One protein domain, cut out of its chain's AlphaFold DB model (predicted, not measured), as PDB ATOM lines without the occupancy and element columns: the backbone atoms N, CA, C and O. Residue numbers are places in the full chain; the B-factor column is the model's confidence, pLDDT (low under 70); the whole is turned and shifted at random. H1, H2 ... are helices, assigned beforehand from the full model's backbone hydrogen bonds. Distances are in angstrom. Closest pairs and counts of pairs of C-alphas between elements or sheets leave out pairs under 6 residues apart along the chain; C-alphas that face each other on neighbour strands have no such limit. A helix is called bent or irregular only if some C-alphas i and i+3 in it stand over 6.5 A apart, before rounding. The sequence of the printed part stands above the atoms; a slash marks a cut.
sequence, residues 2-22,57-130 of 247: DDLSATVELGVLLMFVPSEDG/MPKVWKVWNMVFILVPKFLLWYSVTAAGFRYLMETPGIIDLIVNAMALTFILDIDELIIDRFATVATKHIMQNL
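What this domain is: This is residues 2 to 22 and 57 to 130 of the 247 residues of the protein "Hypothetical protein" of Alexandrium andersonii (UniProt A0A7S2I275). A long helix, H2, is the spine of an open, hairpin-like shape: H1 packs along one part of it, H3 folds back beside its other end, and H4 and H5 run on from H3 as an arm away from H2. The turn at residues 90 to 95 sticks out. The 95 printed residues include five named helices, H1 to H5 in chain order, and no named strand; the class is all helix. The whole is loose, with a radius of gyration of the C-alphas of 17.3 A, and elongated, spanning 56 by 29 by 17 A.

Where its parts are: H1, residues 2 to 16, begins at C-alpha 2 (10.963, -28.173, 27.334) and is 20.4 A long. H2, residues 59 to 90, is 44.7 A long and ends at C-alpha 90 (7.626, -19.105, 3.886). H2 is neither bent nor irregular, but only just: C-alphas 68 and 71 are 6.2 A apart. H3, residues 94 to 108, is 21.3 A long. H4, residues 110 to 118, is 11.9 A long. H5, residues 121 to 128, is 10.5 A long and ends at C-alpha 128 (24.698, -27.338, 42.150).

How they stand to each other: H1 touches H2 at residues 62 to 77 of H2 alone, opposite ways at a shallow tilt of 18 degrees; the closest C-alphas, of Leu 14 and Lys 62, are 6.3 A apart. H2 and H3 form a helical hairpin, touching at residues 80 to 88 of H2 alone, with a shallow tilt of 9 degrees; the closest C-alphas, of Leu 88 and Leu 97, are 6.1 A apart. H1 and H3 are only just apart, at 8.4 A. H3 and H4 meet only through their link. H4 and H5 are close but not clearly touching, at a steep tilt of 46 degrees; the closest C-alphas, of Asp 116 and Lys 124, are 7.9 A apart. H4 and H5 are both apart from H1 and H2. Every O i to N i+4 pair is within hydrogen-bond range in H1, H3, H4 and H5, and 26 of 28 are in H2.

The domain as a whole: The two farthest C-alphas, of Gly 22 and Pro 92, are 55.6 A apart. Residues 23 to 56 are not printed, and C-alphas 22 and 57 are 7.5 A apart across this cut. The links from H2 to H3, H3 to H4 and H4 to H5 are tight. The mean pLDDT of the printed part is 91.4, and no printed residue is under 70.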
ATOM      1  N   ASP A   2      10.283 -28.128  26.035       88.81
ATOM      2  CA  ASP A   2      10.963 -28.173  27.334       88.81
ATOM      3  C   ASP A   2      11.164 -26.774  27.936       88.81
ATOM      4  O   ASP A   2      10.812 -26.584  29.090       88.81
ATOM      5  N   ASP A   3      11.539 -25.761  27.145       88.31
ATOM      6  CA  ASP A   3      11.622 -24.372  27.641       88.31
ATOM      7  C   ASP A   3      10.267 -23.801  28.122       88.31
ATOM      8  O   ASP A   3      10.182 -23.112  29.142       88.31
ATOM      9  N   LEU A   4       9.166 -24.158  27.446       90.88
ATOM     10  CA  LEU A   4       7.817 -23.806  27.903       90.88
ATOM     11  C   LEU A   4       7.479 -24.534  29.212       90.88
ATOM     12  O   LEU A   4       6.916 -23.916  30.109       90.88
ATOM     13  N   SER A   5       7.834 -25.820  29.330       91.69
ATOM     14  CA  SER A   5       7.665 -26.596  30.568       91.69
ATOM     15  C   SER A   5       8.440 -25.952  31.707       91.69
ATOM     16  O   SER A   5       7.846 -25.650  32.731       91.69
ATOM     17  N   ALA A   6       9.715 -25.624  31.490       91.44
ATOM     18  CA  ALA A   6      10.565 -24.955  32.465       91.44
ATOM     19  C   ALA A   6      10.002 -23.582  32.874       91.44
ATOM     20  O   ALA A   6      10.015 -23.224  34.048       91.44
ATOM     21  N   THR A   7       9.444 -22.818  31.928       92.25
ATOM     22  CA  THR A   7       8.795 -21.528  32.219       92.25
ATOM     23  C   THR A   7       7.518 -21.707  33.048       92.25
ATOM     24  O   THR A   7       7.262 -20.934  33.972       92.25
ATOM     25  N   VAL A   8       6.721 -22.737  32.752       94.00
ATOM     26  CA  VAL A   8       5.525 -23.085  33.531       94.00
ATOM     27  C   VAL A   8       5.911 -23.579  34.924       94.00
ATOM     28  O   VAL A   8       5.324 -23.125  35.899       94.00
ATOM     29  N   GLU A   9       6.911 -24.450  35.034       93.06
ATOM     30  CA  GLU A   9       7.453 -24.962  36.296       93.06
ATOM     31  C   GLU A   9       7.997 -23.829  37.164       93.06
ATOM     32  O   GLU A   9       7.674 -23.769  38.346       93.06
ATOM     33  N   LEU A  10       8.721 -22.870  36.577       93.00
ATOM     34  CA  LEU A  10       9.154 -21.655  37.267       93.00
ATOM     35  C   LEU A  10       7.957 -20.847  37.788       93.00
ATOM     36  O   LEU A  10       7.966 -20.389  38.930       93.00
ATOM     37  N   GLY A  11       6.910 -20.685  36.977       95.38
ATOM     38  CA  GLY A  11       5.683 -20.003  37.390       95.38
ATOM     39  C   GLY A  11       4.965 -20.716  38.535       95.38
ATOM     40  O   GLY A  11       4.547 -20.073  39.496       95.38
ATOM     41  N   VAL A  12       4.860 -22.043  38.458       95.25
ATOM     42  CA  VAL A  12       4.301 -22.892  39.518       95.25
ATOM     43  C   VAL A  12       5.138 -22.759  40.788       95.25
ATOM     44  O   VAL A  12       4.585 -22.459  41.843       95.25
ATOM     45  N   LEU A  13       6.461 -22.873  40.695       94.06
ATOM     46  CA  LEU A  13       7.372 -22.723  41.825       94.06
ATOM     47  C   LEU A  13       7.206 -21.356  42.501       94.06
ATOM     48  O   LEU A  13       7.043 -21.294  43.716       94.06
ATOM     49  N   LEU A  14       7.143 -20.260  41.738       94.88
ATOM     50  CA  LEU A  14       6.922 -18.917  42.295       94.88
ATOM     51  C   LEU A  14       5.580 -18.781  43.036       94.88
ATOM     52  O   LEU A  14       5.486 -18.011  43.998       94.88
ATOM     53  N   MET A  15       4.550 -19.515  42.604       95.06
ATOM     54  CA  MET A  15       3.248 -19.549  43.276       95.06
ATOM     55  C   MET A  15       3.267 -20.389  44.559       95.06
ATOM     56  O   MET A  15       2.655 -19.977  45.543       95.06
ATOM     57  N   PHE A  16       3.963 -21.531  44.559       95.19
ATOM     58  CA  PHE A  16       3.983 -22.483  45.678       95.19
ATOM     59  C   PHE A  16       4.991 -22.149  46.779       95.19
ATOM     60  O   PHE A  16       4.742 -22.466  47.940       95.19
ATOM     61  N   VAL A  17       6.108 -21.493  46.451       95.38
ATOM     62  CA  VAL A  17       7.093 -21.056  47.453       95.38
ATOM     63  C   VAL A  17       6.381 -20.203  48.515       95.38
ATOM     64  O   VAL A  17       5.559 -19.366  48.146       95.38
ATOM     65  N   PRO A  18       6.633 -20.358  49.826       95.69
ATOM     66  CA  PRO A  18       5.987 -19.542  50.856       95.69
ATOM     67  C   PRO A  18       6.382 -18.062  50.748       95.69
ATOM     68  O   PRO A  18       7.370 -17.706  50.110       95.69
ATOM     69  N   SER A  19       5.560 -17.162  51.296       96.69
ATOM     70  CA  SER A  19       5.801 -15.706  51.230       96.69
ATOM     71  C   SER A  19       6.535 -15.119  52.429       96.69
ATOM     72  O   SER A  19       6.748 -13.908  52.466       96.69
ATOM     73  N   GLU A  20       6.860 -15.959  53.402       95.06
ATOM     74  CA  GLU A  20       7.588 -15.577  54.602       95.06
ATOM     75  C   GLU A  20       9.087 -15.648  54.330       95.06
ATOM     76  O   GLU A  20       9.550 -16.577  53.666       95.06
ATOM     77  N   ASP A  21       9.830 -14.661  54.824       89.94
ATOM     78  CA  ASP A  21      11.281 -14.620  54.677       89.94
ATOM     79  C   ASP A  21      11.885 -15.763  55.498       89.94
ATOM     80  O   ASP A  21      11.856 -15.750  56.729       89.94
ATOM     81  N   GLY A  22      12.399 -16.782  54.810       90.94
ATOM     82  CA  GLY A  22      13.045 -17.924  55.445       90.94
ATOM     83  C   GLY A  22      14.567 -17.892  55.294       90.94
ATOM     84  O   GLY A  22      15.121 -17.251  54.400       90.94
ATOM     85  N   MET A  57       9.959 -16.524  49.728       94.12
ATOM     86  CA  MET A  57      10.248 -15.313  48.961       94.12
ATOM     87  C   MET A  57       9.214 -14.212  49.259       94.12
ATOM     88  O   MET A  57       8.011 -14.448  49.075       94.12
ATOM     89  N   PRO A  58       9.634 -12.982  49.616       95.44
ATOM     90  CA  PRO A  58       8.700 -11.893  49.868       95.44
ATOM     91  C   PRO A  58       7.789 -11.639  48.660       95.44
ATOM     92  O   PRO A  58       8.213 -11.709  47.505       95.44
ATOM     93  N   LYS A  59       6.517 -11.295  48.910       95.75
ATOM     94  CA  LYS A  59       5.494 -11.114  47.852       95.75
ATOM     95  C   LYS A  59       5.915 -10.120  46.771       95.75
ATOM     96  O   LYS A  59       5.675 -10.365  45.592       95.75
ATOM     97  N   VAL A  60       6.561  -9.021  47.167       96.06
ATOM     98  CA  VAL A  60       7.061  -8.006  46.226       96.06
ATOM     99  C   VAL A  60       8.095  -8.616  45.285       96.06
ATOM    100  O   VAL A  60       8.046  -8.374  44.082       96.06
ATOM    101  N   TRP A  61       8.982  -9.461  45.813       94.88
ATOM    102  CA  TRP A  61      10.014 -10.105  45.015       94.88
ATOM    103  C   TRP A  61       9.452 -11.193  44.103       94.88
ATOM    104  O   TRP A  61       9.869 -11.294  42.955       94.88
ATOM    105  N   LYS A  62       8.417 -11.917  44.534       95.81
ATOM    106  CA  LYS A  62       7.683 -12.839  43.653       95.81
ATOM    107  C   LYS A  62       7.051 -12.128  42.465       95.81
ATOM    108  O   LYS A  62       7.229 -12.562  41.332       95.81
ATOM    109  N   VAL A  63       6.339 -11.026  42.713       96.25
ATOM    110  CA  VAL A  63       5.711 -10.234  41.643       96.25
ATOM    111  C   VAL A  63       6.775  -9.662  40.712       96.25
ATOM    112  O   VAL A  63       6.613  -9.726  39.497       96.25
ATOM    113  N   TRP A  64       7.886  -9.164  41.261       96.88
ATOM    114  CA  TRP A  64       9.001  -8.688  40.451       96.88
ATOM    115  C   TRP A  64       9.561  -9.799  39.554       96.88
ATOM    116  O   TRP A  64       9.642  -9.604  38.347       96.88
ATOM    117  N   ASN A  65       9.862 -10.985  40.095       95.25
ATOM    118  CA  ASN A  65      10.369 -12.111  39.299       95.25
ATOM    119  C   ASN A  65       9.348 -12.553  38.240       95.25
ATOM    120  O   ASN A  65       9.703 -12.825  37.095       95.25
ATOM    121  N   MET A  66       8.059 -12.552  38.578       95.56
ATOM    122  CA  MET A  66       7.003 -12.884  37.628       95.56
ATOM    123  C   MET A  66       6.948 -11.890  36.456       95.56
ATOM    124  O   MET A  66       6.860 -12.300  35.302       95.56
ATOM    125  N   VAL A  67       7.045 -10.587  36.728       96.38
ATOM    126  CA  VAL A  67       6.942  -9.536  35.701       96.38
ATOM    127  C   VAL A  67       8.235  -9.360  34.908       96.38
ATOM    128  O   VAL A  67       8.174  -9.146  33.703       96.38
ATOM    129  N   PHE A  68       9.400  -9.433  35.550       95.31
ATOM    130  CA  PHE A  68      10.684  -9.123  34.914       95.31
ATOM    131  C   PHE A  68      11.447 -10.350  34.417       95.31
ATOM    132  O   PHE A  68      12.322 -10.194  33.571       95.31
ATOM    133  N   ILE A  69      11.127 -11.557  34.889       92.62
ATOM    134  CA  ILE A  69      11.775 -12.792  34.422       92.62
ATOM    135  C   ILE A  69      10.795 -13.627  33.604       92.62
ATOM    136  O   ILE A  69      11.041 -13.891  32.428       92.62
ATOM    137  N   LEU A  70       9.661 -14.012  34.195       93.69
ATOM    138  CA  LEU A  70       8.746 -14.962  33.557       93.69
ATOM    139  C   LEU A  70       8.067 -14.371  32.315       93.69
ATOM    140  O   LEU A  70       8.011 -15.038  31.283       93.69
ATOM    141  N   VAL A  71       7.591 -13.123  32.378       93.69
ATOM    142  CA  VAL A  71       6.950 -12.473  31.221       93.69
ATOM    143  C   VAL A  71       7.930 -12.288  30.052       93.69
ATOM    144  O   VAL A  71       7.594 -12.745  28.959       93.69
ATOM    145  N   PRO A  72       9.138 -11.711  30.219       91.62
ATOM    146  CA  PRO A  72      10.106 -11.621  29.128       91.62
ATOM    147  C   PRO A  72      10.515 -12.984  28.579       91.62
ATOM    148  O   PRO A  72      10.574 -13.130  27.362       91.62
ATOM    149  N   LYS A  73      10.713 -13.998  29.434       90.12
ATOM    150  CA  LYS A  73      11.030 -15.358  28.979       90.12
ATOM    151  C   LYS A  73       9.909 -15.940  28.113       90.12
ATOM    152  O   LYS A  73      10.163 -16.419  27.012       90.12
ATOM    153  N   PHE A  74       8.657 -15.810  28.551       91.62
ATOM    154  CA  PHE A  74       7.503 -16.257  27.774       91.62
ATOM    155  C   PHE A  74       7.345 -15.484  26.456       91.62
ATOM    156  O   PHE A  74       7.054 -16.080  25.419       91.62
ATOM    157  N   LEU A  75       7.557 -14.164  26.470       91.25
ATOM    158  CA  LEU A  75       7.515 -13.328  25.268       91.25
ATOM    159  C   LEU A  75       8.622 -13.693  24.278       91.25
ATOM    160  O   LEU A  75       8.351 -13.754  23.078       91.25
ATOM    161  N   LEU A  76       9.840 -13.956  24.759       88.44
ATOM    162  CA  LEU A  76      10.950 -14.433  23.938       88.44
ATOM    163  C   LEU A  76      10.601 -15.775  23.309       88.44
ATOM    164  O   LEU A  76      10.623 -15.874  22.085       88.44
ATOM    165  N   TRP A  77      10.175 -16.756  24.110       90.31
ATOM    166  CA  TRP A  77       9.738 -18.064  23.621       90.31
ATOM    167  C   TRP A  77       8.644 -17.945  22.550       90.31
ATOM    168  O   TRP A  77       8.736 -18.553  21.480       90.31
ATOM    169  N   TYR A  78       7.616 -17.135  22.812       91.88
ATOM    170  CA  TYR A  78       6.508 -16.929  21.887       91.88
ATOM    171  C   TYR A  78       6.963 -16.257  20.591       91.88
ATOM    172  O   TYR A  78       6.569 -16.697  19.513       91.88
ATOM    173  N   SER A  79       7.793 -15.217  20.675       88.94
ATOM    174  CA  SER A  79       8.261 -14.466  19.504       88.94
ATOM    175  C   SER A  79       9.203 -15.304  18.650       88.94
ATOM    176  O   SER A  79       9.038 -15.358  17.435       88.94
ATOM    177  N   VAL A  80      10.114 -16.038  19.289       87.31
ATOM    178  CA  VAL A  80      10.992 -17.032  18.665       87.31
ATOM    179  C   VAL A  80      10.176 -18.113  17.957       87.31
ATOM    180  O   VAL A  80      10.405 -18.390  16.782       87.31
ATOM    181  N   THR A  81       9.175 -18.680  18.632       89.81
ATOM    182  CA  THR A  81       8.313 -19.713  18.045       89.81
ATOM    183  C   THR A  81       7.487 -19.144  16.890       89.81
ATOM    184  O   THR A  81       7.410 -19.759  15.833       89.81
ATOM    185  N   ALA A  82       6.908 -17.951  17.040       90.50
ATOM    186  CA  ALA A  82       6.112 -17.299  16.003       90.50
ATOM    187  C   ALA A  82       6.940 -16.957  14.755       90.50
ATOM    188  O   ALA A  82       6.504 -17.238  13.639       90.50
ATOM    189  N   ALA A  83       8.123 -16.367  14.946       87.19
ATOM    190  CA  ALA A  83       9.052 -16.037  13.873       87.19
ATOM    191  C   ALA A  83       9.568 -17.308  13.190       87.19
ATOM    192  O   ALA A  83       9.539 -17.389  11.965       87.19
ATOM    193  N   GLY A  84       9.936 -18.327  13.975       87.56
ATOM    194  CA  GLY A  84      10.323 -19.642  13.477       87.56
ATOM    195  C   GLY A  84       9.224 -20.269  12.623       87.56
ATOM    196  O   GLY A  84       9.473 -20.612  11.478       87.56
ATOM    197  N   PHE A  85       7.983 -20.341  13.114       90.31
ATOM    198  CA  PHE A  85       6.855 -20.885  12.347       90.31
ATOM    199  C   PHE A  85       6.597 -20.129  11.046       90.31
ATOM    200  O   PHE A  85       6.391 -20.759  10.012       90.31
ATOM    201  N   ARG A  86       6.612 -18.793  11.084       88.38
ATOM    202  CA  ARG A  86       6.458 -17.977   9.877       88.38
ATOM    203  C   ARG A  86       7.550 -18.307   8.865       88.38
ATOM    204  O   ARG A  86       7.250 -18.595   7.713       88.38
ATOM    205  N   TYR A  87       8.794 -18.329   9.324       85.38
ATOM    206  CA  TYR A  87       9.939 -18.628   8.484       85.38
ATOM    207  C   TYR A  87       9.862 -20.042   7.885       85.38
ATOM    208  O   TYR A  87      10.094 -20.214   6.691       85.38
ATOM    209  N   LEU A  88       9.463 -21.049   8.675       88.19
ATOM    210  CA  LEU A  88       9.280 -22.435   8.222       88.19
ATOM    211  C   LEU A  88       8.225 -22.563   7.117       88.19
ATOM    212  O   LEU A  88       8.376 -23.397   6.232       88.19
ATOM    213  N   MET A  89       7.161 -21.760   7.178       89.06
ATOM    214  CA  MET A  89       6.076 -21.791   6.194       89.06
ATOM    215  C   MET A  89       6.394 -20.991   4.923       89.06
ATOM    216  O   MET A  89       5.883 -21.330   3.858       89.06
ATOM    217  N   GLU A  90       7.218 -19.945   5.023       85.81
ATOM    218  CA  GLU A  90       7.626 -19.105   3.886       85.81
ATOM    219  C   GLU A  90       8.846 -19.677   3.133       85.81
ATOM    220  O   GLU A  90       9.061 -19.354   1.965       85.81
ATOM    221  N   THR A  91       9.640 -20.545   3.767       85.81
ATOM    222  CA  THR A  91      10.885 -21.069   3.185       85.81
ATOM    223  C   THR A  91      10.639 -22.322   2.333       85.81
ATOM    224  O   THR A  91      10.167 -23.333   2.853       85.81
ATOM    225  N   PRO A  92      11.014 -22.330   1.037       81.12
ATOM    226  CA  PRO A  92      10.805 -23.484   0.158       81.12
ATOM    227  C   PRO A  92      11.864 -24.593   0.325       81.12
ATOM    228  O   PRO A  92      11.668 -25.707  -0.160       81.12
ATOM    229  N   GLY A  93      13.003 -24.298   0.968       85.06
ATOM    230  CA  GLY A  93      14.168 -25.182   1.062       85.06
ATOM    231  C   GLY A  93      14.320 -25.901   2.407       85.06
ATOM    232  O   GLY A  93      14.317 -25.282   3.469       85.06
ATOM    233  N   ILE A  94      14.560 -27.219   2.371       88.12
ATOM    234  CA  ILE A  94      14.814 -28.024   3.582       88.12
ATOM    235  C   ILE A  94      16.140 -27.668   4.279       88.12
ATOM    236  O   ILE A  94      16.241 -27.770   5.498       88.12
ATOM    237  N   ILE A  95      17.162 -27.248   3.525       89.62
ATOM    238  CA  ILE A  95      18.473 -26.891   4.093       89.62
ATOM    239  C   ILE A  95      18.345 -25.622   4.936       89.62
ATOM    240  O   ILE A  95      18.793 -25.603   6.080       89.62
ATOM    241  N   ASP A  96      17.675 -24.604   4.399       83.75
ATOM    242  CA  ASP A  96      17.421 -23.348   5.102       83.75
ATOM    243  C   ASP A  96      16.607 -23.603   6.376       83.75
ATOM    244  O   ASP A  96      16.924 -23.079   7.442       83.75
ATOM    245  N   LEU A  97      15.616 -24.495   6.306       84.06
ATOM    246  CA  LEU A  97      14.841 -24.930   7.464       84.06
ATOM    247  C   LEU A  97      15.724 -25.529   8.575       84.06
ATOM    248  O   LEU A  97      15.570 -25.166   9.742       84.06
ATOM    249  N   ILE A  98      16.674 -26.402   8.227       88.00
ATOM    250  CA  ILE A  98      17.589 -27.024   9.199       88.00
ATOM    251  C   ILE A  98      18.536 -25.983   9.809       88.00
ATOM    252  O   ILE A  98      18.705 -25.957  11.029       88.00
ATOM    253  N   VAL A  99      19.141 -25.117   8.990       88.00
ATOM    254  CA  VAL A  99      20.090 -24.095   9.466       88.00
ATOM    255  C   VAL A  99      19.417 -23.137  10.447       88.00
ATOM    256  O   VAL A  99      19.973 -22.855  11.508       88.00
ATOM    257  N   ASN A 100      18.197 -22.695  10.143       80.31
ATOM    258  CA  ASN A 100      17.461 -21.796  11.025       80.31
ATOM    259  C   ASN A 100      16.986 -22.484  12.304       80.31
ATOM    260  O   ASN A 100      17.063 -21.883  13.373       80.31
ATOM    261  N   ALA A 101      16.566 -23.751  12.234       84.69
ATOM    262  CA  ALA A 101      16.236 -24.519  13.431       84.69
ATOM    263  C   ALA A 101      17.451 -24.660  14.368       84.69
ATOM    264  O   ALA A 101      17.316 -24.456  15.571       84.69
ATOM    265  N   MET A 102      18.647 -24.932  13.827       89.06
ATOM    266  CA  MET A 102      19.879 -24.993  14.626       89.06
ATOM    267  C   MET A 102      20.253 -23.636  15.234       89.06
ATOM    268  O   MET A 102      20.625 -23.575  16.405       89.06
ATOM    269  N   ALA A 103      20.137 -22.549  14.464       88.25
ATOM    270  CA  ALA A 103      20.393 -21.199  14.965       88.25
ATOM    271  C   ALA A 103      19.431 -20.828  16.104       88.25
ATOM    272  O   ALA A 103      19.838 -20.199  17.077       88.25
ATOM    273  N   LEU A 104      18.172 -21.265  16.012       83.25
ATOM    274  CA  LEU A 104      17.171 -21.042  17.047       83.25
ATOM    275  C   LEU A 104      17.515 -21.757  18.353       83.25
ATOM    276  O   LEU A 104      17.425 -21.144  19.411       83.25
ATOM    277  N   THR A 105      17.946 -23.019  18.280       85.88
ATOM    278  CA  THR A 105      18.417 -23.763  19.458       85.88
ATOM    279  C   THR A 105      19.606 -23.060  20.107       85.88
ATOM    280  O   THR A 105      19.598 -22.847  21.310       85.88
ATOM    281  N   PHE A 106      20.575 -22.589  19.314       89.25
ATOM    282  CA  PHE A 106      21.715 -21.836  19.848       89.25
ATOM    283  C   PHE A 106      21.299 -20.549  20.578       89.25
ATOM    284  O   PHE A 106      21.884 -20.204  21.601       89.25
ATOM    285  N   ILE A 107      20.292 -19.834  20.064       86.06
ATOM    286  CA  ILE A 107      19.750 -18.637  20.725       86.06
ATOM    287  C   ILE A 107      19.063 -19.003  22.044       86.06
ATOM    288  O   ILE A 107      19.155 -18.230  22.992       86.06
ATOM    289  N   LEU A 108      18.381 -20.148  22.111       84.06
ATOM    290  CA  LEU A 108      17.737 -20.608  23.341       84.06
ATOM    291  C   LEU A 108      18.761 -21.045  24.397       84.06
ATOM    292  O   LEU A 108      18.540 -20.753  25.559       84.06
ATOM    293  N   ASP A 109      19.888 -21.640  23.999       87.44
ATOM    294  CA  ASP A 109      20.932 -22.124  24.922       87.44
ATOM    295  C   ASP A 109      21.899 -21.013  25.397       87.44
ATOM    296  O   ASP A 109      22.814 -21.246  26.198       87.44
ATOM    297  N   ILE A 110      21.767 -19.785  24.876       89.62
ATOM    298  CA  ILE A 110      22.727 -18.709  25.156       89.62
ATOM    299  C   ILE A 110      22.680 -18.246  26.615       89.62
ATOM    300  O   ILE A 110      23.703 -17.816  27.148       89.62
ATOM    301  N   ASP A 111      21.524 -18.318  27.274       87.12
ATOM    302  CA  ASP A 111      21.374 -17.912  28.671       87.12
ATOM    303  C   ASP A 111      22.102 -18.880  29.614       87.12
ATOM    304  O   ASP A 111      22.844 -18.438  30.494       87.12
ATOM    305  N   GLU A 112      21.998 -20.185  29.364       88.75
ATOM    306  CA  GLU A 112      22.747 -21.229  30.063       88.75
ATOM    307  C   GLU A 112      24.259 -21.044  29.875       88.75
ATOM    308  O   GLU A 112      25.021 -21.096  30.846       88.75
ATOM    309  N   LEU A 113      24.704 -20.730  28.652       92.75
ATOM    310  CA  LEU A 113      26.110 -20.427  28.362       92.75
ATOM    311  C   LEU A 113      26.597 -19.167  29.088       92.75
ATOM    312  O   LEU A 113      27.729 -19.134  29.578       92.75
ATOM    313  N   ILE A 114      25.769 -18.125  29.173       92.75
ATOM    314  CA  ILE A 114      26.101 -16.899  29.906       92.75
ATOM    315  C   ILE A 114      26.239 -17.210  31.398       92.75
ATOM    316  O   ILE A 114      27.237 -16.819  32.001       92.75
ATOM    317  N   ILE A 115      25.307 -17.950  31.999       91.31
ATOM    318  CA  ILE A 115      25.408 -18.339  33.412       91.31
ATOM    319  C   ILE A 115      26.655 -19.194  33.637       91.31
ATOM    320  O   ILE A 115      27.415 -18.923  34.565       91.31
ATOM    321  N   ASP A 116      26.944 -20.161  32.766       94.50
ATOM    322  CA  ASP A 116      28.146 -20.978  32.908       94.50
ATOM    323  C   ASP A 116      29.438 -20.147  32.797       94.50
ATOM    324  O   ASP A 116      30.417 -20.413  33.495       94.50
ATOM    325  N   ARG A 117      29.485 -19.097  31.975       96.88
ATOM    326  CA  ARG A 117      30.709 -18.290  31.827       96.88
ATOM    327  C   ARG A 117      30.856 -17.174  32.850       96.88
ATOM    328  O   ARG A 117      31.978 -16.905  33.271       96.88
ATOM    329  N   PHE A 118      29.761 -16.537  33.247       97.19
ATOM    330  CA  PHE A 118      29.792 -15.364  34.119       97.19
ATOM    331  C   PHE A 118      29.520 -15.683  35.593       97.19
ATOM    332  O   PHE A 118      29.868 -14.872  36.452       97.19
ATOM    333  N   ALA A 119      28.943 -16.845  35.924       96.88
ATOM    334  CA  ALA A 119      28.749 -17.226  37.318       96.88
ATOM    335  C   ALA A 119      30.089 -17.506  38.006       96.88
ATOM    336  O   ALA A 119      30.948 -18.238  37.507       96.88
ATOM    337  N   THR A 120      30.247 -16.949  39.206       97.19
ATOM    338  CA  THR A 120      31.402 -17.244  40.056       97.19
ATOM    339  C   THR A 120      31.393 -18.713  40.482       97.19
ATOM    340  O   THR A 120      30.338 -19.345  40.548       97.19
ATOM    341  N   VAL A 121      32.563 -19.257  40.839       95.88
ATOM    342  CA  VAL A 121      32.676 -20.634  41.362       95.88
ATOM    343  C   VAL A 121      31.750 -20.846  42.566       95.88
ATOM    344  O   VAL A 121      31.097 -21.878  42.655       95.88
ATOM    345  N   ALA A 122      31.625 -19.843  43.442       94.50
ATOM    346  CA  ALA A 122      30.713 -19.888  44.583       94.50
ATOM    347  C   ALA A 122      29.242 -19.978  44.146       94.50
ATOM    348  O   ALA A 122      28.503 -20.811  44.656       94.50
ATOM    349  N   THR A 123      28.815 -19.174  43.168       95.19
ATOM    350  CA  THR A 123      27.446 -19.228  42.630       95.19
ATOM    351  C   THR A 123      27.146 -20.587  42.004       95.19
ATOM    352  O   THR A 123      26.094 -21.158  42.280       95.19
ATOM    353  N   LYS A 124      28.079 -21.141  41.218       95.12
ATOM    354  CA  LYS A 124      27.931 -22.488  40.644       95.12
ATOM    355  C   LYS A 124      27.813 -23.550  41.731       95.12
ATOM    356  O   LYS A 124      26.931 -24.394  41.647       95.12
ATOM    357  N   HIS A 125      28.650 -23.465  42.764       93.69
ATOM    358  CA  HIS A 125      28.595 -24.367  43.910       93.69
ATOM    359  C   HIS A 125      27.245 -24.287  44.634       93.69
ATOM    360  O   HIS A 125      26.669 -25.318  44.959       93.69
ATOM    361  N   ILE A 126      26.706 -23.083  44.852       94.44
ATOM    362  CA  ILE A 126      25.383 -22.895  45.467       94.44
ATOM    363  C   ILE A 126      24.287 -23.500  44.584       94.44
ATOM    364  O   ILE A 126      23.451 -24.238  45.087       94.44
ATOM    365  N   MET A 127      24.299 -23.233  43.273       93.00
ATOM    366  CA  MET A 127      23.286 -23.754  42.343       93.00
ATOM    367  C   MET A 127      23.326 -25.282  42.216       93.00
ATOM    368  O   MET A 127      22.277 -25.907  42.112       93.00
ATOM    369  N   GLN A 128      24.519 -25.884  42.230       93.69
ATOM    370  CA  GLN A 128      24.698 -27.338  42.150       93.69
ATOM    371  C   GLN A 128      24.279 -28.065  43.431       93.69
ATOM    372  O   GLN A 128      23.867 -29.218  43.358       93.69
ATOM    373  N   ASN A 129      24.379 -27.398  44.584       94.19
ATOM    374  CA  ASN A 129      24.016 -27.944  45.894       94.19
ATOM    375  C   ASN A 129      22.673 -27.400  46.415       94.19
ATOM    376  O   ASN A 129      22.390 -27.509  47.608       94.19
ATOM    377  N   LEU A 130      21.861 -26.780  45.552       95.00
ATOM    378  CA  LEU A 130      20.531 -26.308  45.915       95.00
ATOM    379  C   LEU A 130      19.584 -27.506  46.021       95.00
ATOM    380  O   LEU A 130      19.381 -28.232  45.047       95.00
TER     381      LEU A 130